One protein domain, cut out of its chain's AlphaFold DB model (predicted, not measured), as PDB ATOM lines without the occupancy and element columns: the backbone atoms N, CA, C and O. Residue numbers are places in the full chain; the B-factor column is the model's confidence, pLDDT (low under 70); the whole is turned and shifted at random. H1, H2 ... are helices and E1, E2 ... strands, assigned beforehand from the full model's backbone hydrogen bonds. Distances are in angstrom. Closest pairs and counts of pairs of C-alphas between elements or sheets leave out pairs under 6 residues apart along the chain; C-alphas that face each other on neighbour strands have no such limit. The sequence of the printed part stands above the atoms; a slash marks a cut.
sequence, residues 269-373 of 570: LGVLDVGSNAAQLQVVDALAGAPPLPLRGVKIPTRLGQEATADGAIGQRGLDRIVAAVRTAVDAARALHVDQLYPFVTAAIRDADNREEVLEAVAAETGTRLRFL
ATOM      1  N   LEU A 269       3.252  30.169 -54.041       91.31
ATOM      2  CA  LEU A 269       4.529  29.920 -53.390       91.31
ATOM      3  C   LEU A 269       5.227  31.244 -53.084       91.31
ATOM      4  O   LEU A 269       5.375  32.099 -53.960       91.31
ATOM      5  N   GLY A 270       5.687  31.406 -51.848       91.75
ATOM      6  CA  GLY A 270       6.510  32.520 -51.401       91.75
ATOM      7  C   GLY A 270       7.918  32.055 -51.051       91.75
ATOM      8  O   GLY A 270       8.093  31.080 -50.330       91.75
ATOM      9  N   VAL A 271       8.937  32.786 -51.493       93.50
ATOM     10  CA  VAL A 271      10.321  32.606 -51.029       93.50
ATOM     11  C   VAL A 271      10.778  33.885 -50.345       93.50
ATOM     12  O   VAL A 271      10.743  34.955 -50.960       93.50
ATOM     13  N   LEU A 272      11.202  33.775 -49.085       93.88
ATOM     14  CA  LEU A 272      11.692  34.880 -48.265       93.88
ATOM     15  C   LEU A 272      13.201  34.732 -48.021       93.88
ATOM     16  O   LEU A 272      13.634  33.932 -47.206       93.88
ATOM     17  N   ASP A 273      13.981  35.546 -48.726       91.50
ATOM     18  CA  ASP A 273      15.443  35.657 -48.623       91.50
ATOM     19  C   ASP A 273      15.804  36.780 -47.640       91.50
ATOM     20  O   ASP A 273      15.627  37.962 -47.961       91.50
ATOM     21  N   VAL A 274      16.283  36.429 -46.446       89.69
ATOM     22  CA  VAL A 274      16.714  37.369 -45.403       89.69
ATOM     23  C   VAL A 274      18.233  37.534 -45.457       89.69
ATOM     24  O   VAL A 274      19.000  36.689 -45.000       89.69
ATOM     25  N   GLY A 275      18.688  38.649 -46.030       79.75
ATOM     26  CA  GLY A 275      20.115  38.923 -46.199       79.75
ATOM     27  C   GLY A 275      20.620  40.179 -45.498       79.75
ATOM     28  O   GLY A 275      19.882  40.921 -44.853       79.75
ATOM     29  N   SER A 276      21.905  40.465 -45.720       70.75
ATOM     30  CA  SER A 276      22.650  41.559 -45.072       70.75
ATOM     31  C   SER A 276      22.096  42.962 -45.316       70.75
ATOM     32  O   SER A 276      22.280  43.866 -44.509       70.75
ATOM     33  N   ASN A 277      21.448  43.183 -46.458       74.44
ATOM     34  CA  ASN A 277      20.964  44.507 -46.852       74.44
ATOM     35  C   ASN A 277      19.435  44.609 -46.829       74.44
ATOM     36  O   ASN A 277      18.898  45.697 -46.603       74.44
ATOM     37  N   ALA A 278      18.735  43.515 -47.130       83.12
ATOM     38  CA  ALA A 278      17.280  43.469 -47.156       83.12
ATOM     39  C   ALA A 278      16.757  42.035 -47.018       83.12
ATOM     40  O   ALA A 278      17.376  41.114 -47.551       83.12
ATOM     41  N   ALA A 279      15.570  41.908 -46.428       90.62
ATOM     42  CA  ALA A 279      14.679  40.771 -46.582       90.62
ATOM     43  C   ALA A 279      13.849  40.940 -47.866       90.62
ATOM     44  O   ALA A 279      13.349  42.032 -48.164       90.62
ATOM     45  N   GLN A 280      13.749  39.892 -48.676       91.62
ATOM     46  CA  GLN A 280      13.082  39.913 -49.976       91.62
ATOM     47  C   GLN A 280      12.106  38.748 -50.080       91.62
ATOM     48  O   GLN A 280      12.531  37.603 -50.175       91.62
ATOM     49  N   LEU A 281      10.812  39.064 -50.122       93.69
ATOM     50  CA  LEU A 281       9.752  38.113 -50.431       93.69
ATOM     51  C   LEU A 281       9.463  38.150 -51.935       93.69
ATOM     52  O   LEU A 281       9.217  39.224 -52.491       93.69
ATOM     53  N   GLN A 282       9.447  36.990 -52.581       92.62
ATOM     54  CA  GLN A 282       8.988  36.819 -53.958       92.62
ATOM     55  C   GLN A 282       7.861  35.791 -53.981       92.62
ATOM     56  O   GLN A 282       8.038  34.691 -53.468       92.62
ATOM     57  N   VAL A 283       6.725  36.173 -54.560       91.38
ATOM     58  CA  VAL A 283       5.524  35.340 -54.673       91.38
ATOM     59  C   VAL A 283       5.287  34.987 -56.134       91.38
ATOM     60  O   VAL A 283       5.365  35.868 -56.999       91.38
ATOM     61  N   VAL A 284       5.003  33.714 -56.395       89.56
ATOM     62  CA  VAL A 284       4.696  33.156 -57.718       89.56
ATOM     63  C   VAL A 284       3.430  32.306 -57.644       89.56
ATOM     64  O   VAL A 284       3.149  31.706 -56.606       89.56
ATOM     65  N   ASP A 285       2.700  32.229 -58.754       87.69
ATOM     66  CA  ASP A 285       1.691  31.186 -58.934       87.69
ATOM     67  C   ASP A 285       2.421  29.912 -59.391       87.69
ATOM     68  O   ASP A 285       3.034  29.875 -60.461       87.69
ATOM     69  N   ALA A 286       2.421  28.886 -58.541       82.12
ATOM     70  CA  ALA A 286       3.084  27.617 -58.784       82.12
ATOM     71  C   ALA A 286       2.197  26.725 -59.658       82.12
ATOM     72  O   ALA A 286       1.143  26.248 -59.236       82.12
ATOM     73  N   LEU A 287       2.649  26.489 -60.887       78.81
ATOM     74  CA  LEU A 287       2.022  25.576 -61.838       78.81
ATOM     75  C   LEU A 287       3.069  24.559 -62.295       78.81
ATOM     76  O   LEU A 287       4.184  24.935 -62.662       78.81
ATOM     77  N   ALA A 288       2.719  23.272 -62.263       71.38
ATOM     78  CA  ALA A 288       3.621  22.204 -62.683       71.38
ATOM     79  C   ALA A 288       4.083  22.431 -64.135       71.38
ATOM     80  O   ALA A 288       3.271  22.686 -65.024       71.38
ATOM     81  N   GLY A 289       5.398  22.380 -64.365       70.50
ATOM     82  CA  GLY A 289       6.010  22.615 -65.678       70.50
ATOM     83  C   GLY A 289       6.064  24.081 -66.140       70.50
ATOM     84  O   GLY A 289       6.653  24.356 -67.185       70.50
ATOM     85  N   ALA A 290       5.500  25.032 -65.389       78.00
ATOM     86  CA  ALA A 290       5.572  26.453 -65.720       78.00
ATOM     87  C   ALA A 290       6.811  27.127 -65.096       78.00
ATOM     88  O   ALA A 290       7.244  26.753 -64.003       78.00
ATOM     89  N   PRO A 291       7.377  28.164 -65.740       80.62
ATOM     90  CA  PRO A 291       8.442  28.956 -65.135       80.62
ATOM     91  C   PRO A 291       7.921  29.761 -63.924       80.62
ATOM     92  O   PRO A 291       6.841  30.349 -64.020       80.62
ATOM     93  N   PRO A 292       8.693  29.890 -62.823       83.31
ATOM     94  CA  PRO A 292       8.307  30.665 -61.640       83.31
ATOM     95  C   PRO A 292       8.428  32.179 -61.888       83.31
ATOM     96  O   PRO A 292       9.332  32.862 -61.397       83.31
ATOM     97  N   LEU A 293       7.525  32.734 -62.696       82.44
ATOM     98  CA  LEU A 293       7.499  34.167 -62.977       82.44
ATOM     99  C   LEU A 293       6.922  34.938 -61.775       82.44
ATOM    100  O   LEU A 293       5.867  34.571 -61.260       82.44
ATOM    101  N   PRO A 294       7.580  36.021 -61.317       81.62
ATOM    102  CA  PRO A 294       7.147  36.760 -60.135       81.62
ATOM    103  C   PRO A 294       5.787  37.427 -60.352       81.62
ATOM    104  O   PRO A 294       5.660  38.319 -61.191       81.62
ATOM    105  N   LEU A 295       4.811  37.064 -59.519       84.12
ATOM    106  CA  LEU A 295       3.536  37.768 -59.389       84.12
ATOM    107  C   LEU A 295       3.735  39.073 -58.609       84.12
ATOM    108  O   LEU A 295       3.323  40.156 -59.031       84.12
ATOM    109  N   ARG A 296       4.409  38.983 -57.455       84.56
ATOM    110  CA  ARG A 296       4.687  40.129 -56.583       84.56
ATOM    111  C   ARG A 296       6.020  39.961 -55.865       84.56
ATOM    112  O   ARG A 296       6.394  38.864 -55.470       84.56
ATOM    113  N   GLY A 297       6.725  41.072 -55.672       86.50
ATOM    114  CA  GLY A 297       7.932  41.130 -54.851       86.50
ATOM    115  C   GLY A 297       7.815  42.207 -53.779       86.50
ATOM    116  O   GLY A 297       7.397  43.329 -54.077       86.50
ATOM    117  N   VAL A 298       8.215  41.883 -52.552       87.81
ATOM    118  CA  VAL A 298       8.290  42.817 -51.423       87.81
ATOM    119  C   VAL A 298       9.726  42.856 -50.927       87.81
ATOM    120  O   VAL A 298      10.389  41.828 -50.808       87.81
ATOM    121  N   LYS A 299      10.240  44.058 -50.672       89.69
ATOM    122  CA  LYS A 299      11.618  44.260 -50.228       89.69
ATOM    123  C   LYS A 299      11.642  45.138 -48.989       89.69
ATOM    124  O   LYS A 299      11.290  46.312 -49.075       89.69
ATOM    125  N   ILE A 300      12.147  44.590 -47.891       91.25
ATOM    126  CA  ILE A 300      12.241  45.255 -46.596       91.25
ATOM    127  C   ILE A 300      13.723  45.428 -46.236       91.25
ATOM    128  O   ILE A 300      14.460  44.446 -46.229       91.25
ATOM    129  N   PRO A 301      14.226  46.649 -45.999       84.00
ATOM    130  CA  PRO A 301      15.624  46.855 -45.616       84.00
ATOM    131  C   PRO A 301      15.958  46.241 -44.245       84.00
ATOM    132  O   PRO A 301      15.240  46.489 -43.289       84.00
ATOM    133  N   THR A 302      17.083  45.524 -44.143       79.56
ATOM    134  CA  THR A 302      17.621  44.968 -42.876       79.56
ATOM    135  C   THR A 302      18.889  45.703 -42.429       79.56
ATOM    136  O   THR A 302      19.062  45.979 -41.249       79.56
ATOM    137  N   ARG A 303      19.742  46.113 -43.386       73.62
ATOM    138  CA  ARG A 303      20.966  46.926 -43.182       73.62
ATOM    139  C   ARG A 303      21.949  46.374 -42.130       73.62
ATOM    140  O   ARG A 303      22.643  47.148 -41.481       73.62
ATOM    141  N   LEU A 304      22.059  45.054 -42.012       68.38
ATOM    142  CA  LEU A 304      22.962  44.365 -41.080       68.38
ATOM    143  C   LEU A 304      24.446  44.647 -41.347       68.38
ATOM    144  O   LEU A 304      25.231  44.732 -40.413       68.38
ATOM    145  N   GLY A 305      24.830  44.893 -42.605       55.78
ATOM    146  CA  GLY A 305      26.221  45.210 -42.969       55.78
ATOM    147  C   GLY A 305      26.780  46.523 -42.392       55.78
ATOM    148  O   GLY A 305      27.896  46.892 -42.730       55.78
ATOM    149  N   GLN A 306      26.007  47.258 -41.584       50.78
ATOM    150  CA  GLN A 306      26.415  48.499 -40.914       50.78
ATOM    151  C   GLN A 306      26.617  48.327 -39.396       50.78
ATOM    152  O   GLN A 306      26.974  49.302 -38.737       50.78
ATOM    153  N   GLU A 307      26.340  47.138 -38.843       50.62
ATOM    154  CA  GLU A 307      26.216  46.905 -37.391       50.62
ATOM    155  C   GLU A 307      26.807  45.569 -36.903       50.62
ATOM    156  O   GLU A 307      26.653  45.252 -35.727       50.62
ATOM    157  N   ALA A 308      27.483  44.793 -37.761       49.97
ATOM    158  CA  ALA A 308      28.260  43.645 -37.292       49.97
ATOM    159  C   ALA A 308      29.347  44.137 -36.323       49.97
ATOM    160  O   ALA A 308      30.055  45.105 -36.631       49.97
ATOM    161  N   THR A 309      29.435  43.524 -35.142       53.44
ATOM    162  CA  THR A 309      30.471  43.855 -34.157       53.44
ATOM    163  C   THR A 309      31.848  43.434 -34.682       53.44
ATOM    164  O   THR A 309      31.947  42.690 -35.660       53.44
ATOM    165  N   ALA A 310      32.929  43.925 -34.064       49.53
ATOM    166  CA  ALA A 310      34.296  43.518 -34.421       49.53
ATOM    167  C   ALA A 310      34.487  41.987 -34.353       49.53
ATOM    168  O   ALA A 310      35.291  41.438 -35.102       49.53
ATOM    169  N   ASP A 311      33.669  41.335 -33.526       54.78
ATOM    170  CA  ASP A 311      33.660  39.899 -33.270       54.78
ATOM    171  C   ASP A 311      32.658  39.141 -34.166       54.78
ATOM    172  O   ASP A 311      32.340  37.998 -33.895       54.78
ATOM    173  N   GLY A 312      32.079  39.760 -35.204       66.00
ATOM    174  CA  GLY A 312      31.184  39.064 -36.147       66.00
ATOM    175  C   GLY A 312      29.765  38.756 -35.635       66.00
ATOM    176  O   GLY A 312      28.944  38.236 -36.395       66.00
ATOM    177  N   ALA A 313      29.432  39.128 -34.397       82.06
ATOM    178  CA  ALA A 313      28.101  38.952 -33.815       82.06
ATOM    179  C   ALA A 313      27.087  40.024 -34.277       82.06
ATOM    180  O   ALA A 313      27.426  41.168 -34.611       82.06
ATOM    181  N   ILE A 314      25.802  39.660 -34.260       84.00
ATOM    182  CA  ILE A 314      24.671  40.554 -34.528       84.00
ATOM    183  C   ILE A 314      24.192  41.150 -33.202       84.00
ATOM    184  O   ILE A 314      23.648  40.446 -32.355       84.00
ATOM    185  N   GLY A 315      24.356  42.464 -33.035       86.75
ATOM    186  CA  GLY A 315      23.857  43.177 -31.856       86.75
ATOM    187  C   GLY A 315      22.328  43.331 -31.831       86.75
ATOM    188  O   GLY A 315      21.659  43.197 -32.857       86.75
ATOM    189  N   GLN A 316      21.781  43.722 -30.674       88.94
ATOM    190  CA  GLN A 316      20.330  43.828 -30.437       88.94
ATOM    191  C   GLN A 316      19.585  44.660 -31.494       88.94
ATOM    192  O   GLN A 316      18.566  44.236 -32.022       88.94
ATOM    193  N   ARG A 317      20.132  45.816 -31.896       88.44
ATOM    194  CA  ARG A 317      19.524  46.657 -32.948       88.44
ATOM    195  C   ARG A 317      19.422  45.944 -34.301       88.44
ATOM    196  O   ARG A 317      18.490  46.202 -35.065       88.44
ATOM    197  N   GLY A 318      20.390  45.082 -34.610       88.12
ATOM    198  CA  GLY A 318      20.384  44.242 -35.801       88.12
ATOM    199  C   GLY A 318      19.296  43.176 -35.710       88.12
ATOM    200  O   GLY A 318      18.524  43.025 -36.658       88.12
ATOM    201  N   LEU A 319      19.184  42.513 -34.554       91.44
ATOM    202  CA  LEU A 319      18.126  41.544 -34.264       91.44
ATOM    203  C   LEU A 319      16.727  42.167 -34.398       91.44
ATOM    204  O   LEU A 319      15.923  41.663 -35.181       91.44
ATOM    205  N   ASP A 320      16.475  43.317 -33.764       92.38
ATOM    206  CA  ASP A 320      15.183  44.020 -33.827       92.38
ATOM    207  C   ASP A 320      14.763  44.310 -35.281       92.38
ATOM    208  O   ASP A 320      13.599  44.168 -35.670       92.38
ATOM    209  N   ARG A 321      15.725  44.687 -36.136       91.88
ATOM    210  CA  ARG A 321      15.477  44.917 -37.569       91.88
ATOM    211  C   ARG A 321      15.178  43.634 -38.329       91.88
ATOM    212  O   ARG A 321      14.354  43.677 -39.243       91.88
ATOM    213  N   ILE A 322      15.846  42.527 -38.005       92.88
ATOM    214  CA  ILE A 322      15.560  41.222 -38.616       92.88
ATOM    215  C   ILE A 322      14.137  40.812 -38.257       92.88
ATOM    216  O   ILE A 322      13.352  40.541 -39.164       92.88
ATOM    217  N   VAL A 323      13.784  40.855 -36.971       95.06
ATOM    218  CA  VAL A 323      12.439  40.533 -36.480       95.06
ATOM    219  C   VAL A 323      11.387  41.390 -37.182       95.06
ATOM    220  O   VAL A 323      10.446  40.856 -37.773       95.06
ATOM    221  N   ALA A 324      11.568  42.714 -37.206       94.62
ATOM    222  CA  ALA A 324      10.636  43.626 -37.867       94.62
ATOM    223  C   ALA A 324      10.507  43.342 -39.374       94.62
ATOM    224  O   ALA A 324       9.402  43.370 -39.930       94.62
ATOM    225  N   ALA A 325      11.620  43.044 -40.050       94.50
ATOM    226  CA  ALA A 325      11.627  42.747 -41.478       94.50
ATOM    227  C   ALA A 325      10.940  41.416 -41.805       94.50
ATOM    228  O   ALA A 325      10.182  41.351 -42.775       94.50
ATOM    229  N   VAL A 326      11.171  40.381 -40.994       95.31
ATOM    230  CA  VAL A 326      10.525  39.069 -41.129       95.31
ATOM    231  C   VAL A 326       9.032  39.189 -40.857       95.31
ATOM    232  O   VAL A 326       8.247  38.754 -41.692       95.31
ATOM    233  N   ARG A 327       8.623  39.863 -39.773       95.50
ATOM    234  CA  ARG A 327       7.203  40.103 -39.458       95.50
ATOM    235  C   ARG A 327       6.486  40.796 -40.618       95.50
ATOM    236  O   ARG A 327       5.494  40.285 -41.128       95.50
ATOM    237  N   THR A 328       7.073  41.877 -41.134       95.00
ATOM    238  CA  THR A 328       6.537  42.604 -42.298       95.00
ATOM    239  C   THR A 328       6.428  41.714 -43.543       95.00
ATOM    240  O   THR A 328       5.461  41.809 -44.299       95.00
ATOM    241  N   ALA A 329       7.420  40.855 -43.793       93.44
ATOM    242  CA  ALA A 329       7.396  39.939 -44.929       93.44
ATOM    243  C   ALA A 329       6.318  38.854 -44.780       93.44
ATOM    244  O   ALA A 329       5.635  38.545 -45.753       93.44
ATOM    245  N   VAL A 330       6.142  38.305 -43.578       93.06
ATOM    246  CA  VAL A 330       5.117  37.296 -43.274       93.06
ATOM    247  C   VAL A 330       3.718  37.889 -43.416       93.06
ATOM    248  O   VAL A 330       2.862  37.278 -44.055       93.06
ATOM    249  N   ASP A 331       3.493  39.105 -42.922       93.12
ATOM    250  CA  ASP A 331       2.211  39.795 -43.091       93.12
ATOM    251  C   ASP A 331       1.917  40.084 -44.568       93.12
ATOM    252  O   ASP A 331       0.793  39.891 -45.036       93.12
ATOM    253  N   ALA A 332       2.938  40.452 -45.347       92.12
ATOM    254  CA  ALA A 332       2.795  40.597 -46.791       92.12
ATOM    255  C   ALA A 332       2.486  39.264 -47.493       92.12
ATOM    256  O   ALA A 332       1.679  39.244 -48.421       92.12
ATOM    257  N   ALA A 333       3.092  38.152 -47.066       92.38
ATOM    258  CA  ALA A 333       2.800  36.822 -47.600       92.38
ATOM    259  C   ALA A 333       1.346  36.410 -47.309       92.38
ATOM    260  O   ALA A 333       0.652  35.947 -48.213       92.38
ATOM    261  N   ARG A 334       0.853  36.670 -46.090       92.62
ATOM    262  CA  ARG A 334      -0.553  36.449 -45.706       92.62
ATOM    263  C   ARG A 334      -1.511  37.288 -46.548       92.62
ATOM    264  O   ARG A 334      -2.466  36.750 -47.096       92.62
ATOM    265  N   ALA A 335      -1.225  38.580 -46.712       91.88
ATOM    266  CA  ALA A 335      -2.035  39.484 -47.532       91.88
ATOM    267  C   ALA A 335      -2.059  39.087 -49.021       91.88
ATOM    268  O   ALA A 335      -2.999  39.414 -49.741       91.88
ATOM    269  N   LEU A 336      -1.025  38.386 -49.492       89.94
ATOM    270  CA  LEU A 336      -0.947  37.842 -50.847       89.94
ATOM    271  C   LEU A 336      -1.513  36.420 -50.956       89.94
ATOM    272  O   LEU A 336      -1.460  35.848 -52.046       89.94
ATOM    273  N   HIS A 337      -2.077  35.865 -49.880       90.50
ATOM    274  CA  HIS A 337      -2.584  34.492 -49.809       90.50
ATOM    275  C   HIS A 337      -1.540  33.464 -50.266       90.50
ATOM    276  O   HIS A 337      -1.823  32.620 -51.106       90.50
ATOM    277  N   VAL A 338      -0.303  33.591 -49.779       90.50
ATOM    278  CA  VAL A 338       0.741  32.583 -49.995       90.50
ATOM    279  C   VAL A 338       0.361  31.305 -49.248       90.50
ATOM    280  O   VAL A 338       0.212  31.339 -48.028       90.50
ATOM    281  N   ASP A 339       0.248  30.191 -49.969       88.38
ATOM    282  CA  ASP A 339      -0.074  28.875 -49.407       88.38
ATOM    283  C   ASP A 339       1.150  28.231 -48.746       88.38
ATOM    284  O   ASP A 339       1.043  27.578 -47.711       88.38
ATOM    285  N   GLN A 340       2.334  28.428 -49.334       88.69
ATOM    286  CA  GLN A 340       3.593  27.898 -48.814       88.69
ATOM    287  C   GLN A 340       4.701  28.943 -48.850       88.69
ATOM    288  O   GLN A 340       4.969  29.548 -49.888       88.69
ATOM    289  N   LEU A 341       5.374  29.134 -47.716       89.56
ATOM    290  CA  LEU A 341       6.461  30.094 -47.560       89.56
ATOM    291  C   LEU A 341       7.771  29.365 -47.245       89.56
ATOM    292  O   LEU A 341       7.840  28.602 -46.285       89.56
ATOM    293  N   TYR A 342       8.818  29.668 -48.009       91.12
ATOM    294  CA  TYR A 342      10.188  29.194 -47.807       91.12
ATOM    295  C   TYR A 342      11.073  30.340 -47.304       91.12
ATOM    296  O   TYR A 342      11.626  31.092 -48.115       91.12
ATOM    297  N   PRO A 343      11.184  30.528 -45.978       92.75
ATOM    298  CA  PRO A 343      12.024  31.558 -45.403       92.75
ATOM    299  C   PRO A 343      13.432  31.030 -45.107       92.75
ATOM    300  O   PRO A 343      13.611  30.000 -44.455       92.75
ATOM    301  N   PHE A 344      14.445  31.761 -45.555       91.69
ATOM    302  CA  PHE A 344      15.835  31.417 -45.297       91.69
ATOM    303  C   PHE A 344      16.715  32.649 -45.080       91.69
ATOM    304  O   PHE A 344      16.373  33.761 -45.489       91.69
ATOM    305  N   VAL A 345      17.861  32.441 -44.436       87.81
ATOM    306  CA  VAL A 345      18.916  33.435 -44.260       87.81
ATOM    307  C   VAL A 345      20.131  33.113 -45.125       87.81
ATOM    308  O   VAL A 345      20.420  31.954 -45.416       87.81
ATOM    309  N   THR A 346      20.857  34.160 -45.502       78.31
ATOM    310  CA  THR A 346      22.125  34.067 -46.248       78.31
ATOM    311  C   THR A 346      23.327  34.368 -45.342       78.31
ATOM    312  O   THR A 346      23.166  34.607 -44.141       78.31
ATOM    313  N   ALA A 347      24.528  34.391 -45.932       74.25
ATOM    314  CA  ALA A 347      25.835  34.566 -45.286       74.25
ATOM    315  C   ALA A 347      25.861  35.471 -44.038       74.25
ATOM    316  O   ALA A 347      26.342  35.062 -42.997       74.25
ATOM    317  N   ALA A 348      25.285  36.678 -44.081       75.38
ATOM    318  CA  ALA A 348      25.415  37.620 -42.960       75.38
ATOM    319  C   ALA A 348      24.722  37.209 -41.650       75.38
ATOM    320  O   ALA A 348      25.052  37.772 -40.618       75.38
ATOM    321  N   ILE A 349      23.746  36.300 -41.694       82.31
ATOM    322  CA  ILE A 349      23.143  35.723 -40.480       82.31
ATOM    323  C   ILE A 349      23.630  34.283 -40.300       82.31
ATOM    324  O   ILE A 349      23.873  33.857 -39.180       82.31
ATOM    325  N   ARG A 350      23.820  33.541 -41.400       84.25
ATOM    326  CA  ARG A 350      24.359  32.171 -41.385       84.25
ATOM    327  C   ARG A 350      25.735  32.082 -40.717       84.25
ATOM    328  O   ARG A 350      25.998  31.114 -40.002       84.25
ATOM    329  N   ASP A 351      26.584  33.068 -40.990       77.38
ATOM    330  CA  ASP A 351      27.995  33.099 -40.599       77.38
ATOM    331  C   ASP A 351      28.226  33.987 -39.360       77.38
ATOM    332  O   ASP A 351      29.369  34.237 -39.005       77.38
ATOM    333  N   ALA A 352      27.159  34.485 -38.719       82.88
ATOM    334  CA  ALA A 352      27.265  35.261 -37.485       82.88
ATOM    335  C   ALA A 352      27.568  34.353 -36.284       82.88
ATOM    336  O   ALA A 352      26.970  33.282 -36.148       82.88
ATOM    337  N   ASP A 353      28.428  34.817 -35.379       85.50
ATOM    338  CA  ASP A 353      28.867  34.040 -34.212       85.50
ATOM    339  C   ASP A 353      27.701  33.660 -33.284       85.50
ATOM    340  O   ASP A 353      27.612  32.526 -32.823       85.50
ATOM    341  N   ASN A 354      26.738  34.568 -33.092       90.06
ATOM    342  CA  ASN A 354      25.531  34.346 -32.289       90.06
ATOM    343  C   ASN A 354      24.295  33.957 -33.130       90.06
ATOM    344  O   ASN A 354      23.161  34.304 -32.797       90.06
ATOM    345  N   ARG A 355      24.487  33.257 -34.258       90.81
ATOM    346  CA  ARG A 355      23.387  32.905 -35.182       90.81
ATOM    347  C   ARG A 355      22.238  32.137 -34.533       90.81
ATOM    348  O   ARG A 355      21.094  32.367 -34.906       90.81
ATOM    349  N   GLU A 356      22.523  31.216 -33.614       93.88
ATOM    350  CA  GLU A 356      21.498  30.353 -33.015       93.88
ATOM    351  C   GLU A 356      20.523  31.192 -32.186       93.88
ATOM    352  O   GLU A 356      19.318  31.134 -32.425       93.88
ATOM    353  N   GLU A 357      21.051  32.096 -31.360       93.38
ATOM    354  CA  GLU A 357      20.271  33.070 -30.588       93.38
ATOM    355  C   GLU A 357      19.390  33.943 -31.494       93.38
ATOM    356  O   GLU A 357      18.205  34.147 -31.229       93.38
ATOM    357  N   VAL A 358      19.946  34.431 -32.609       92.50
ATOM    358  CA  VAL A 358      19.204  35.257 -33.572       92.50
ATOM    359  C   VAL A 358      18.059  34.469 -34.213       92.50
ATOM    360  O   VAL A 358      16.951  34.993 -34.352       92.50
ATOM    361  N   LEU A 359      18.301  33.222 -34.622       93.81
ATOM    362  CA  LEU A 359      17.284  32.376 -35.251       93.81
ATOM    363  C   LEU A 359      16.170  32.000 -34.266       93.81
ATOM    364  O   LEU A 359      14.995  32.020 -34.644       93.81
ATOM    365  N   GLU A 360      16.522  31.700 -33.017       95.56
ATOM    366  CA  GLU A 360      15.566  31.399 -31.950       95.56
ATOM    367  C   GLU A 360      14.707  32.612 -31.595       95.56
ATOM    368  O   GLU A 360      13.479  32.500 -31.566       95.56
ATOM    369  N   ALA A 361      15.317  33.787 -31.424       94.06
ATOM    370  CA  ALA A 361      14.596  35.025 -31.144       94.06
ATOM    371  C   ALA A 361      13.616  35.382 -32.274       94.06
ATOM    372  O   ALA A 361      12.445  35.674 -32.027       94.06
ATOM    373  N   VAL A 362      14.042  35.270 -33.539       95.12
ATOM    374  CA  VAL A 362      13.145  35.494 -34.684       95.12
ATOM    375  C   VAL A 362      11.989  34.496 -34.690       95.12
ATOM    376  O   VAL A 362      10.847  34.894 -34.941       95.12
ATOM    377  N   ALA A 363      12.247  33.217 -34.409       94.88
ATOM    378  CA  ALA A 363      11.199  32.207 -34.346       94.88
ATOM    379  C   ALA A 363      10.195  32.499 -33.220       94.88
ATOM    380  O   ALA A 363       8.989  32.423 -33.462       94.88
ATOM    381  N   ALA A 364      10.674  32.889 -32.038       94.62
ATOM    382  CA  ALA A 364       9.836  33.254 -30.899       94.62
ATOM    383  C   ALA A 364       8.964  34.490 -31.192       94.62
ATOM    384  O   ALA A 364       7.771  34.495 -30.898       94.62
ATOM    385  N   GLU A 365       9.526  35.516 -31.833       93.50
ATOM    386  CA  GLU A 365       8.839  36.794 -32.050       93.50
ATOM    387  C   GLU A 365       7.965  36.867 -33.308       93.50
ATOM    388  O   GLU A 365       7.116  37.759 -33.433       93.50
ATOM    389  N   THR A 366       8.199  35.992 -34.286       93.19
ATOM    390  CA  THR A 366       7.496  36.026 -35.582       93.19
ATOM    391  C   THR A 366       6.755  34.734 -35.908       93.19
ATOM    392  O   THR A 366       6.045  34.677 -36.914       93.19
ATOM    393  N   GLY A 367       6.941  33.679 -35.109       91.62
ATOM    394  CA  GLY A 367       6.453  32.331 -35.407       91.62
ATOM    395  C   GLY A 367       7.116  31.693 -36.633       91.62
ATOM    396  O   GLY A 367       6.679  30.638 -37.086       91.62
ATOM    397  N   THR A 368       8.148  32.325 -37.203       91.62
ATOM    398  CA  THR A 368       8.777  31.899 -38.455       91.62
ATOM    399  C   THR A 368      10.170  31.359 -38.185       91.62
ATOM    400  O   THR A 368      11.089  32.106 -37.859       91.62
ATOM    401  N   ARG A 369      10.346  30.047 -38.368       91.81
ATOM    402  CA  ARG A 369      11.668  29.416 -38.309       91.81
ATOM    403  C   ARG A 369      12.420  29.681 -39.605       91.81
ATOM    404  O   ARG A 369      12.079  29.120 -40.645       91.81
ATOM    405  N   LEU A 370      13.443  30.524 -39.533       91.06
ATOM    406  CA  LEU A 370      14.354  30.737 -40.650       91.06
ATOM    407  C   LEU A 370      15.358  29.582 -40.721       91.06
ATOM    408  O   LEU A 370      15.916  29.177 -39.705       91.06
ATOM    409  N   ARG A 371      15.602  29.062 -41.925       89.06
ATOM    410  CA  ARG A 371      16.685  28.097 -42.181       89.06
ATOM    411  C   ARG A 371      17.833  28.771 -42.918       89.06
ATOM    412  O   ARG A 371      17.681  29.880 -43.409       89.06
ATOM    413  N   PHE A 372      18.974  28.113 -43.033       87.25
ATOM    414  CA  PHE A 372      20.058  28.568 -43.899       87.25
ATOM    415  C   PHE A 372      20.482  27.445 -44.832       87.25
ATOM    416  O   PHE A 372      20.253  26.269 -44.557       87.25
ATOM    417  N   LEU A 373      21.091  27.840 -45.943       84.19
ATOM    418  CA  LEU A 373      21.697  26.932 -46.900       84.19
ATOM    419  C   LEU A 373      23.213  26.955 -46.707       84.19
ATOM    420  O   LEU A 373      23.805  28.014 -46.457       84.19
TER     421      LEU A 373
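AT A GLANCE: This is residues 269 to 373 of the 570 residues of the protein "Hydrolase" of Mycolicibacterium neworleansense (UniProt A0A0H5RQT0). A twisted sheet of four strands has the long helix H1 over one face, running along the strands, while no named helix covers the other face; the shorter H3 packs on H1. The E2 to E3 loop and the long E3 to H1 link make the two ends of the longest axis. The printed part has 105 residues with E1 E2 E3 H1 E4 H2 H3 in that order; the sheet is mixed, order E3 E2 E1 E4, and the class mixed, helices and strands. It is compact, radius of gyration 14.0 A, spanning 46 by 23 by 20 A.

HOW THE PARTS SIT: Start at E1, residues 269 to 274; E2, residues 278 to 286, forms an antiparallel hairpin with it, N 271 and O 282 being 2.9 A apart. E3, residues 294 to 301, forms a hairpin with E2, N 298 to O 281 2.8 A, completing a meander, each strand the antiparallel neighbour of the one before. H1, residues 316 to 335, is on the sheet at a height of 8.1 A, over E2 and E1; its closest C-alphas to E3 are Ala 325 and Ile 300, 5.7 A. E4, residues 340 to 345, is parallel to E1, N 272 to O 342 2.9 A. Residues 355 to 366 are H3, which touches H1, closest C-alphas Val 362 and Val 323 at 5.4 A, the same way at a steep tilt of 45 degrees. In H1 and H3 every O i to N i+4 pair is within hydrogen-bond range.

IN THESE COORDINATES: Find C-alpha 269 at (4.529, 29.920, -53.390), where E1 begins. E2 measures 24.2 A and H1 28.5 A. H2 is residues 347 to 350; H3 ends at C-alpha 366, (7.496, 36.026, -35.582).

THE WHOLE: The C-alphas of Gly 289 and Ala 310 are farthest apart, 47.1 A. The printed part has no cut; pLDDT is under 70 at residues 304 to 312, within the long link.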